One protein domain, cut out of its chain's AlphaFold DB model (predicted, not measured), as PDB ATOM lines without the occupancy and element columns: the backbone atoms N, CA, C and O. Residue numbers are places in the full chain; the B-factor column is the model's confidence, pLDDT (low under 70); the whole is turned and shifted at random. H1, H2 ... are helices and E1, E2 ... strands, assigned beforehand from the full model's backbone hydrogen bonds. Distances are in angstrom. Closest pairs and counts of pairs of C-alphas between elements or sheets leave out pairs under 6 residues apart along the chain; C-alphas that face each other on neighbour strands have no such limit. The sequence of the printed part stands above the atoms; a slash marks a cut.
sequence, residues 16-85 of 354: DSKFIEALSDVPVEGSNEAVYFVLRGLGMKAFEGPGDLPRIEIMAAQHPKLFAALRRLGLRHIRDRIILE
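AT A GLANCE: This is residues 16 to 85 of the 354 residues of the protein "Hypothetical protein" of Symbiodinium natans (UniProt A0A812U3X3). A two-stranded antiparallel ribbon, E1 and E2, has three helices over one side: H2 and H3 pack on it, and H1 bridges those two, away from the strands. The 70 printed residues, class mixed, run H1, H2, E1, H3, E2. The whole is compact, radius of gyration of the C-alphas 11.1 A, spanning 31 by 24 by 20 A.

IN THESE COORDINATES: E1, residues 54 to 59, spans 16.3 A; E2, residues 81 to 84, ends at C-alpha 84 (255.885, 440.197, 402.241). H1, residues 16 to 25, spans 14.8 A from C-alpha 16 (246.717, 428.790, 394.730); H2 is residues 32 to 41, H3 64 to 72.

HOW THE PARTS SIT: Between E1 and E2, N 56 and O 84 are 2.9 A apart, within hydrogen-bond range. The closest C-alphas of H2 and E2, Tyr 36 and Leu 84, are 5.6 A apart; of H3 and E1, Phe 67 and Ile 58, 6.8 A. H1 touches H3 (closest C-alphas Asp 16 and Leu 66, 6.0 A) at a shallow tilt of 22 degrees, the same way. H1 touches H2 at a steep tilt of 58 degrees, closest C-alphas Phe 19 and Leu 39, 6.5 A. In H1, H2 and H3 every O i to N i+4 pair is within hydrogen-bond range.

THE WHOLE: The printed part has no cut. The link from H2 to E1 is long. Residues 27 to 30 and 50 to 52 have pLDDT under 70.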
ATOM      1  N   ASP A  16     245.634 428.936 393.757       75.81
ATOM      2  CA  ASP A  16     246.717 428.790 394.730       75.81
ATOM      3  C   ASP A  16     247.778 427.764 394.326       75.81
ATOM      4  O   ASP A  16     248.937 427.898 394.707       75.81
ATOM      5  N   SER A  17     247.411 426.752 393.534       80.31
ATOM      6  CA  SER A  17     248.329 425.664 393.170       80.31
ATOM      7  C   SER A  17     249.533 426.156 392.369       80.31
ATOM      8  O   SER A  17     250.637 425.684 392.596       80.31
ATOM      9  N   LYS A  18     249.334 427.155 391.501       84.50
ATOM     10  CA  LYS A  18     250.406 427.739 390.678       84.50
ATOM     11  C   LYS A  18     251.446 428.483 391.510       84.50
ATOM     12  O   LYS A  18     252.617 428.503 391.156       84.50
ATOM     13  N   PHE A  19     251.009 429.120 392.594       84.94
ATOM     14  CA  PHE A  19     251.911 429.821 393.503       84.94
ATOM     15  C   PHE A  19     252.722 428.829 394.334       84.94
ATOM     16  O   PHE A  19     253.907 429.040 394.537       84.94
ATOM     17  N   ILE A  20     252.100 427.731 394.770       85.19
ATOM     18  CA  ILE A  20     252.771 426.693 395.562       85.19
ATOM     19  C   ILE A  20     253.822 425.955 394.724       85.19
ATOM     20  O   ILE A  20     254.935 425.778 395.199       85.19
ATOM     21  N   GLU A  21     253.491 425.580 393.486       84.94
ATOM     22  CA  GLU A  21     254.414 424.905 392.557       84.94
ATOM     23  C   GLU A  21     255.665 425.754 392.283       84.94
ATOM     24  O   GLU A  21     256.795 425.299 392.439       84.94
ATOM     25  N   ALA A  22     255.479 427.045 392.009       83.62
ATOM     26  CA  ALA A  22     256.600 427.952 391.789       83.62
ATOM     27  C   ALA A  22     257.481 428.169 393.035       83.62
ATOM     28  O   ALA A  22     258.664 428.471 392.900       83.62
ATOM     29  N   LEU A  23     256.914 428.039 394.240       83.25
ATOM     30  CA  LEU A  23     257.664 428.132 395.494       83.25
ATOM     31  C   LEU A  23     258.394 426.829 395.847       83.25
ATOM     32  O   LEU A  23     259.352 426.884 396.607       83.25
ATOM     33  N   SER A  24     257.964 425.679 395.317       80.31
ATOM     34  CA  SER A  24     258.697 424.414 395.463       80.31
ATOM     35  C   SER A  24     259.849 424.262 394.469       80.31
ATOM     36  O   SER A  24     260.808 423.560 394.770       80.31
ATOM     37  N   ASP A  25     259.767 424.916 393.307       75.88
ATOM     38  CA  ASP A  25     260.774 424.806 392.241       75.88
ATOM     39  C   ASP A  25     262.046 425.620 392.511       75.88
ATOM     40  O   ASP A  25     263.114 425.324 391.972       75.88
ATOM     41  N   VAL A  26     261.942 426.674 393.321       71.31
ATOM     42  CA  VAL A  26     263.053 427.576 393.631       71.31
ATOM     43  C   VAL A  26     263.461 427.356 395.091       71.31
ATOM     44  O   VAL A  26     262.581 427.323 395.949       71.31
ATOM     45  N   PRO A  27     264.764 427.236 395.419       69.06
ATOM     46  CA  PRO A  27     265.217 427.189 396.806       69.06
ATOM     47  C   PRO A  27     265.026 428.571 397.442       69.06
ATOM     48  O   PRO A  27     265.923 429.412 397.437       69.06
ATOM     49  N   VAL A  28     263.815 428.826 397.933       69.25
ATOM     50  CA  VAL A  28     263.440 430.057 398.627       69.25
ATOM     51  C   VAL A  28     263.299 429.762 400.113       69.25
ATOM     52  O   VAL A  28     262.207 429.782 400.676       69.25
ATOM     53  N   GLU A  29     264.404 429.408 400.758       67.62
ATOM     54  CA  GLU A  29     264.394 429.167 402.198       67.62
ATOM     55  C   GLU A  29     264.407 430.503 402.944       67.62
ATOM     56  O   GLU A  29     265.341 431.292 402.812       67.62
ATOM     57  N   GLY A  30     263.342 430.781 403.704       66.25
ATOM     58  CA  GLY A  30     263.283 431.854 404.704       66.25
ATOM     59  C   GLY A  30     263.353 433.305 404.209       66.25
ATOM     60  O   GLY A  30     263.101 434.210 404.998       66.25
ATOM     61  N   SER A  31     263.659 433.564 402.934       81.50
ATOM     62  CA  SER A  31     263.782 434.926 402.399       81.50
ATOM     63  C   SER A  31     262.422 435.512 402.004       81.50
ATOM     64  O   SER A  31     261.823 435.116 400.998       81.50
ATOM     65  N   ASN A  32     261.961 436.507 402.771       83.88
ATOM     66  CA  ASN A  32     260.756 437.295 402.481       83.88
ATOM     67  C   ASN A  32     260.807 437.929 401.076       83.88
ATOM     68  O   ASN A  32     259.822 437.899 400.336       83.88
ATOM     69  N   GLU A  33     261.976 438.442 400.686       85.44
ATOM     70  CA  GLU A  33     262.202 439.142 399.420       85.44
ATOM     71  C   GLU A  33     262.096 438.204 398.210       85.44
ATOM     72  O   GLU A  33     261.409 438.495 397.226       85.44
ATOM     73  N   ALA A  34     262.734 437.038 398.275       84.25
ATOM     74  CA  ALA A  34     262.706 436.100 397.163       84.25
ATOM     75  C   ALA A  34     261.288 435.543 396.936       84.25
ATOM     76  O   ALA A  34     260.827 435.466 395.792       84.25
ATOM     77  N   VAL A  35     260.537 435.266 398.008       87.19
ATOM     78  CA  VAL A  35     259.118 434.887 397.907       87.19
ATOM     79  C   VAL A  35     258.286 436.035 397.336       87.19
ATOM     80  O   VAL A  35     257.441 435.804 396.466       87.19
ATOM     81  N   TYR A  36     258.538 437.273 397.774       89.88
ATOM     82  CA  TYR A  36     257.871 438.463 397.250       89.88
ATOM     83  C   TYR A  36     258.017 438.560 395.723       89.88
ATOM     84  O   TYR A  36     257.012 438.686 395.015       89.88
ATOM     85  N   PHE A  37     259.236 438.430 395.191       87.44
ATOM     86  CA  PHE A  37     259.475 438.521 393.747       87.44
ATOM     87  C   PHE A  37     258.864 437.364 392.957       87.44
ATOM     88  O   PHE A  37     258.326 437.596 391.869       87.44
ATOM     89  N   VAL A  38     258.883 436.142 393.497       88.94
ATOM     90  CA  VAL A  38     258.239 434.981 392.863       88.94
ATOM     91  C   VAL A  38     256.730 435.202 392.765       88.94
ATOM     92  O   VAL A  38     256.159 435.156 391.670       88.94
ATOM     93  N   LEU A  39     256.072 435.530 393.879       89.19
ATOM     94  CA  LEU A  39     254.625 435.752 393.901       89.19
ATOM     95  C   LEU A  39     254.220 436.958 393.050       89.19
ATOM     96  O   LEU A  39     253.220 436.905 392.323       89.19
ATOM     97  N   ARG A  40     255.025 438.025 393.057       87.94
ATOM     98  CA  ARG A  40     254.804 439.185 392.193       87.94
ATOM     99  C   ARG A  40     254.953 438.833 390.715       87.94
ATOM    100  O   ARG A  40     254.115 439.244 389.911       87.94
ATOM    101  N   GLY A  41     255.961 438.039 390.356       84.62
ATOM    102  CA  GLY A  41     256.202 437.557 388.993       84.62
ATOM    103  C   GLY A  41     255.068 436.690 388.437       84.62
ATOM    104  O   GLY A  41     254.843 436.675 387.223       84.62
ATOM    105  N   LEU A  42     254.319 436.031 389.327       85.88
ATOM    106  CA  LEU A  42     253.130 435.230 389.021       85.88
ATOM    107  C   LEU A  42     251.828 436.047 388.999       85.88
ATOM    108  O   LEU A  42     250.774 435.520 388.643       85.88
ATOM    109  N   GLY A  43     251.893 437.339 389.331       84.25
ATOM    110  CA  GLY A  43     250.767 438.263 389.240       84.25
ATOM    111  C   GLY A  43     249.947 438.414 390.521       84.25
ATOM    112  O   GLY A  43     248.807 438.879 390.436       84.25
ATOM    113  N   MET A  44     250.485 438.070 391.700       87.12
ATOM    114  CA  MET A  44     249.846 438.473 392.956       87.12
ATOM    115  C   MET A  44     249.749 439.999 393.048       87.12
ATOM    116  O   MET A  44     250.655 440.746 392.650       87.12
ATOM    117  N   LYS A  45     248.609 440.466 393.564       84.75
ATOM    118  CA  LYS A  45     248.370 441.889 393.793       84.75
ATOM    119  C   LYS A  45     249.253 442.356 394.946       84.75
ATOM    120  O   LYS A  45     249.225 441.760 396.016       84.75
ATOM    121  N   ALA A  46     250.018 443.410 394.690       86.31
ATOM    122  CA  ALA A  46     250.702 444.163 395.725       86.31
ATOM    123  C   ALA A  46     249.827 445.362 396.100       86.31
ATOM    124  O   ALA A  46     249.184 445.956 395.228       86.31
ATOM    125  N   PHE A  47     249.792 445.668 397.384       84.12
ATOM    126  CA  PHE A  47     249.115 446.807 397.978       84.12
ATOM    127  C   PHE A  47     250.156 447.859 398.355       84.12
ATOM    128  O   PHE A  47     251.326 447.537 398.567       84.12
ATOM    129  N   GLU A  48     249.732 449.114 398.440       78.12
ATOM    130  CA  GLU A  48     250.575 450.183 398.974       78.12
ATOM    131  C   GLU A  48     250.870 449.892 400.457       78.12
ATOM    132  O   GLU A  48     249.970 449.556 401.239       78.12
ATOM    133  N   GLY A  49     252.159 449.898 400.806       70.88
ATOM    134  CA  GLY A  49     252.654 449.666 402.157       70.88
ATOM    135  C   GLY A  49     252.860 450.958 402.948       70.88
ATOM    136  O   GLY A  49     252.595 452.049 402.448       70.88
ATOM    137  N   PRO A  50     253.295 450.854 404.215       63.78
ATOM    138  CA  PRO A  50     253.812 451.993 404.959       63.78
ATOM    139  C   PRO A  50     255.165 452.414 404.360       63.78
ATOM    140  O   PRO A  50     256.114 451.634 404.339       63.78
ATOM    141  N   GLY A  51     255.234 453.649 403.856       63.94
ATOM    142  CA  GLY A  51     256.310 454.099 402.967       63.94
ATOM    143  C   GLY A  51     256.037 453.681 401.521       63.94
ATOM    144  O   GLY A  51     255.256 452.771 401.278       63.94
ATOM    145  N   ASP A  52     256.666 454.334 400.545       66.06
ATOM    146  CA  ASP A  52     256.395 454.171 399.100       66.06
ATOM    147  C   ASP A  52     256.672 452.755 398.526       66.06
ATOM    148  O   ASP A  52     256.760 452.559 397.311       66.06
ATOM    149  N   LEU A  53     256.850 451.748 399.382       75.62
ATOM    150  CA  LEU A  53     257.180 450.384 399.020       75.62
ATOM    151  C   LEU A  53     255.917 449.510 398.918       75.62
ATOM    152  O   LEU A  53     255.120 449.426 399.857       75.62
ATOM    153  N   PRO A  54     255.725 448.813 397.785       83.62
ATOM    154  CA  PRO A  54     254.623 447.876 397.616       83.62
ATOM    155  C   PRO A  54     254.824 446.624 398.480       83.62
ATOM    156  O   PRO A  54     255.910 446.047 398.498       83.62
ATOM    157  N   ARG A  55     253.757 446.159 399.136       87.62
ATOM    158  CA  ARG A  55     253.732 444.937 399.960       87.62
ATOM    159  C   ARG A  55     252.704 443.936 399.449       87.62
ATOM    160  O   ARG A  55     251.683 444.318 398.882       87.62
ATOM    161  N   ILE A  56     252.938 442.644 399.658       88.69
ATOM    162  CA  ILE A  56     251.934 441.604 399.380       88.69
ATOM    163  C   ILE A  56     251.385 441.112 400.714       88.69
ATOM    164  O   ILE A  56     252.129 440.606 401.551       88.69
ATOM    165  N   GLU A  57     250.074 441.250 400.900       88.88
ATOM    166  CA  GLU A  57     249.370 440.723 402.066       88.88
ATOM    167  C   GLU A  57     248.660 439.423 401.693       88.88
ATOM    168  O   GLU A  57     247.805 439.391 400.806       88.88
ATOM    169  N   ILE A  58     249.021 438.338 402.377       89.06
ATOM    170  CA  ILE A  58     248.457 437.008 402.151       89.06
ATOM    171  C   ILE A  58     247.675 436.619 403.393       89.06
ATOM    172  O   ILE A  58     248.248 436.292 404.432       89.06
ATOM    173  N   MET A  59     246.350 436.662 403.282       89.44
ATOM    174  CA  MET A  59     245.447 436.272 404.359       89.44
ATOM    175  C   MET A  59     245.147 434.772 404.315       89.44
ATOM    176  O   MET A  59     244.797 434.238 403.259       89.44
ATOM    177  N   ALA A  60     245.168 434.114 405.475       87.81
ATOM    178  CA  ALA A  60     244.825 432.698 405.613       87.81
ATOM    179  C   ALA A  60     243.399 432.386 405.121       87.81
ATOM    180  O   ALA A  60     243.164 431.338 404.526       87.81
ATOM    181  N   ALA A  61     242.458 433.321 405.303       86.06
ATOM    182  CA  ALA A  61     241.077 433.177 404.839       86.06
ATOM    183  C   ALA A  61     240.941 433.192 403.304       86.06
ATOM    184  O   ALA A  61     240.040 432.556 402.761       86.06
ATOM    185  N   GLN A  62     241.819 433.921 402.606       85.94
ATOM    186  CA  GLN A  62     241.774 434.065 401.147       85.94
ATOM    187  C   GLN A  62     242.580 432.970 400.443       85.94
ATOM    188  O   GLN A  62     242.134 432.428 399.435       85.94
ATOM    189  N   HIS A  63     243.747 432.631 400.999       88.25
ATOM    190  CA  HIS A  63     244.707 431.707 400.400       88.25
ATOM    191  C   HIS A  63     245.220 430.678 401.426       88.25
ATOM    192  O   HIS A  63     246.402 430.690 401.778       88.25
ATOM    193  N   PRO A  64     244.369 429.762 401.929       87.62
ATOM    194  CA  PRO A  64     244.722 428.875 403.042       87.62
ATOM    195  C   PRO A  64     245.858 427.901 402.703       87.62
ATOM    196  O   PRO A  64     246.717 427.620 403.538       87.62
ATOM    197  N   LYS A  65     245.897 427.396 401.461       90.19
ATOM    198  CA  LYS A  65     246.936 426.453 401.017       90.19
ATOM    199  C   LYS A  65     248.285 427.142 400.837       90.19
ATOM    200  O   LYS A  65     249.304 426.608 401.267       90.19
ATOM    201  N   LEU A  66     248.279 428.331 400.232       88.88
ATOM    202  CA  LEU A  66     249.481 429.143 400.062       88.88
ATOM    203  C   LEU A  66     250.020 429.594 401.421       88.88
ATOM    204  O   LEU A  66     251.207 429.452 401.678       88.88
ATOM    205  N   PHE A  67     249.148 430.045 402.325       90.69
ATOM    206  CA  PHE A  67     249.520 430.429 403.685       90.69
ATOM    207  C   PHE A  67     250.205 429.279 404.440       90.69
ATOM    208  O   PHE A  67     251.257 429.470 405.046       90.69
ATOM    209  N   ALA A  68     249.660 428.060 404.356       88.56
ATOM    210  CA  ALA A  68     250.280 426.882 404.960       88.56
ATOM    211  C   ALA A  68     251.651 426.544 404.342       88.56
ATOM    212  O   ALA A  68     252.566 426.165 405.071       88.56
ATOM    213  N   ALA A  69     251.810 426.694 403.021       88.38
ATOM    214  CA  ALA A  69     253.086 426.481 402.336       88.38
ATOM    215  C   ALA A  69     254.142 427.518 402.753       88.38
ATOM    216  O   ALA A  69     255.250 427.152 403.132       88.38
ATOM    217  N   LEU A  70     253.777 428.799 402.787       89.25
ATOM    218  CA  LEU A  70     254.651 429.892 403.223       89.25
ATOM    219  C   LEU A  70     255.079 429.748 404.690       89.25
ATOM    220  O   LEU A  70     256.231 429.998 405.032       89.25
ATOM    221  N   ARG A  71     254.181 429.257 405.550       87.75
ATOM    222  CA  ARG A  71     254.509 428.929 406.942       87.75
ATOM    223  C   ARG A  71     255.501 427.767 407.052       87.75
ATOM    224  O   ARG A  71     256.348 427.782 407.938       87.75
ATOM    225  N   ARG A  72     255.414 426.766 406.169       86.75
ATOM    226  CA  ARG A  72     256.391 425.660 406.102       86.75
ATOM    227  C   ARG A  72     257.767 426.128 405.629       86.75
ATOM    228  O   ARG A  72     258.756 425.575 406.083       86.75
ATOM    229  N   LEU A  73     257.815 427.160 404.786       84.19
ATOM    230  CA  LEU A  73     259.051 427.811 404.328       84.19
ATOM    231  C   LEU A  73     259.711 428.708 405.394       84.19
ATOM    232  O   LEU A  73     260.758 429.293 405.134       84.19
ATOM    233  N   GLY A  74     259.118 428.819 406.590       82.38
ATOM    234  CA  GLY A  74     259.697 429.559 407.715       82.38
ATOM    235  C   GLY A  74     259.379 431.055 407.737       82.38
ATOM    236  O   GLY A  74     259.952 431.780 408.547       82.38
ATOM    237  N   LEU A  75     258.456 431.531 406.895       86.06
ATOM    238  CA  LEU A  75     258.089 432.948 406.864       86.06
ATOM    239  C   LEU A  75     257.299 433.354 408.115       86.06
ATOM    240  O   LEU A  75     256.408 432.634 408.591       86.06
ATOM    241  N   ARG A  76     257.608 434.546 408.634       83.81
ATOM    242  CA  ARG A  76     256.912 435.116 409.792       83.81
ATOM    243  C   ARG A  76     255.469 435.459 409.406       83.81
ATOM    244  O   ARG A  76     255.199 436.013 408.344       83.81
ATOM    245  N   HIS A  77     254.528 435.133 410.288       84.44
ATOM    246  CA  HIS A  77     253.111 435.461 410.129       84.44
ATOM    247  C   HIS A  77     252.626 436.230 411.356       84.44
ATOM    248  O   HIS A  77     252.996 435.919 412.487       84.44
ATOM    249  N   ILE A  78     251.792 437.240 411.131       88.06
ATOM    250  CA  ILE A  78     251.154 438.024 412.185       88.06
ATOM    251  C   ILE A  78     249.689 437.602 412.214       88.06
ATOM    252  O   ILE A  78     248.916 437.992 411.338       88.06
ATOM    253  N   ARG A  79     249.294 436.820 413.227       85.25
ATOM    254  CA  ARG A  79     247.943 436.232 413.334       85.25
ATOM    255  C   ARG A  79     247.596 435.443 412.059       85.25
ATOM    256  O   ARG A  79     248.261 434.458 411.767       85.25
ATOM    257  N   ASP A  80     246.638 435.920 411.269       86.88
ATOM    258  CA  ASP A  80     246.142 435.250 410.061       86.88
ATOM    259  C   ASP A  80     246.632 435.896 408.755       86.88
ATOM    260  O   ASP A  80     246.044 435.679 407.691       86.88
ATOM    261  N   ARG A  81     247.691 436.715 408.811       88.56
ATOM    262  CA  ARG A  81     248.282 437.367 407.634       88.56
ATOM    263  C   ARG A  81     249.799 437.201 407.578       88.56
ATOM    264  O   ARG A  81     250.488 437.325 408.589       88.56
ATOM    265  N   ILE A  82     250.310 436.951 406.379       87.44
ATOM    266  CA  ILE A  82     251.735 437.044 406.045       87.44
ATOM    267  C   ILE A  82     251.914 438.319 405.230       87.44
ATOM    268  O   ILE A  82     251.173 438.545 404.270       87.44
ATOM    269  N   ILE A  83     252.861 439.156 405.641       87.94
ATOM    270  CA  ILE A  83     253.212 440.395 404.949       87.94
ATOM    271  C   ILE A  83     254.576 440.160 404.315       87.94
ATOM    272  O   ILE A  83     255.524 439.811 405.012       87.94
ATOM    273  N   LEU A  84     254.646 440.305 402.997       87.50
ATOM    274  CA  LEU A  84     255.885 440.197 402.241       87.50
ATOM    275  C   LEU A  84     256.281 441.585 401.755       87.50
ATOM    276  O   LEU A  84     255.516 442.228 401.025       87.50
ATOM    277  N   GLU A  85     257.472 442.014 402.147       85.44
ATOM    278  CA  GLU A  85     258.056 443.294 401.765       85.44
ATOM    279  C   GLU A  85     259.324 443.059 400.926       85.44
ATOM    280  O   GLU A  85     260.026 442.068 401.132       85.44
TER     281      GLU A  85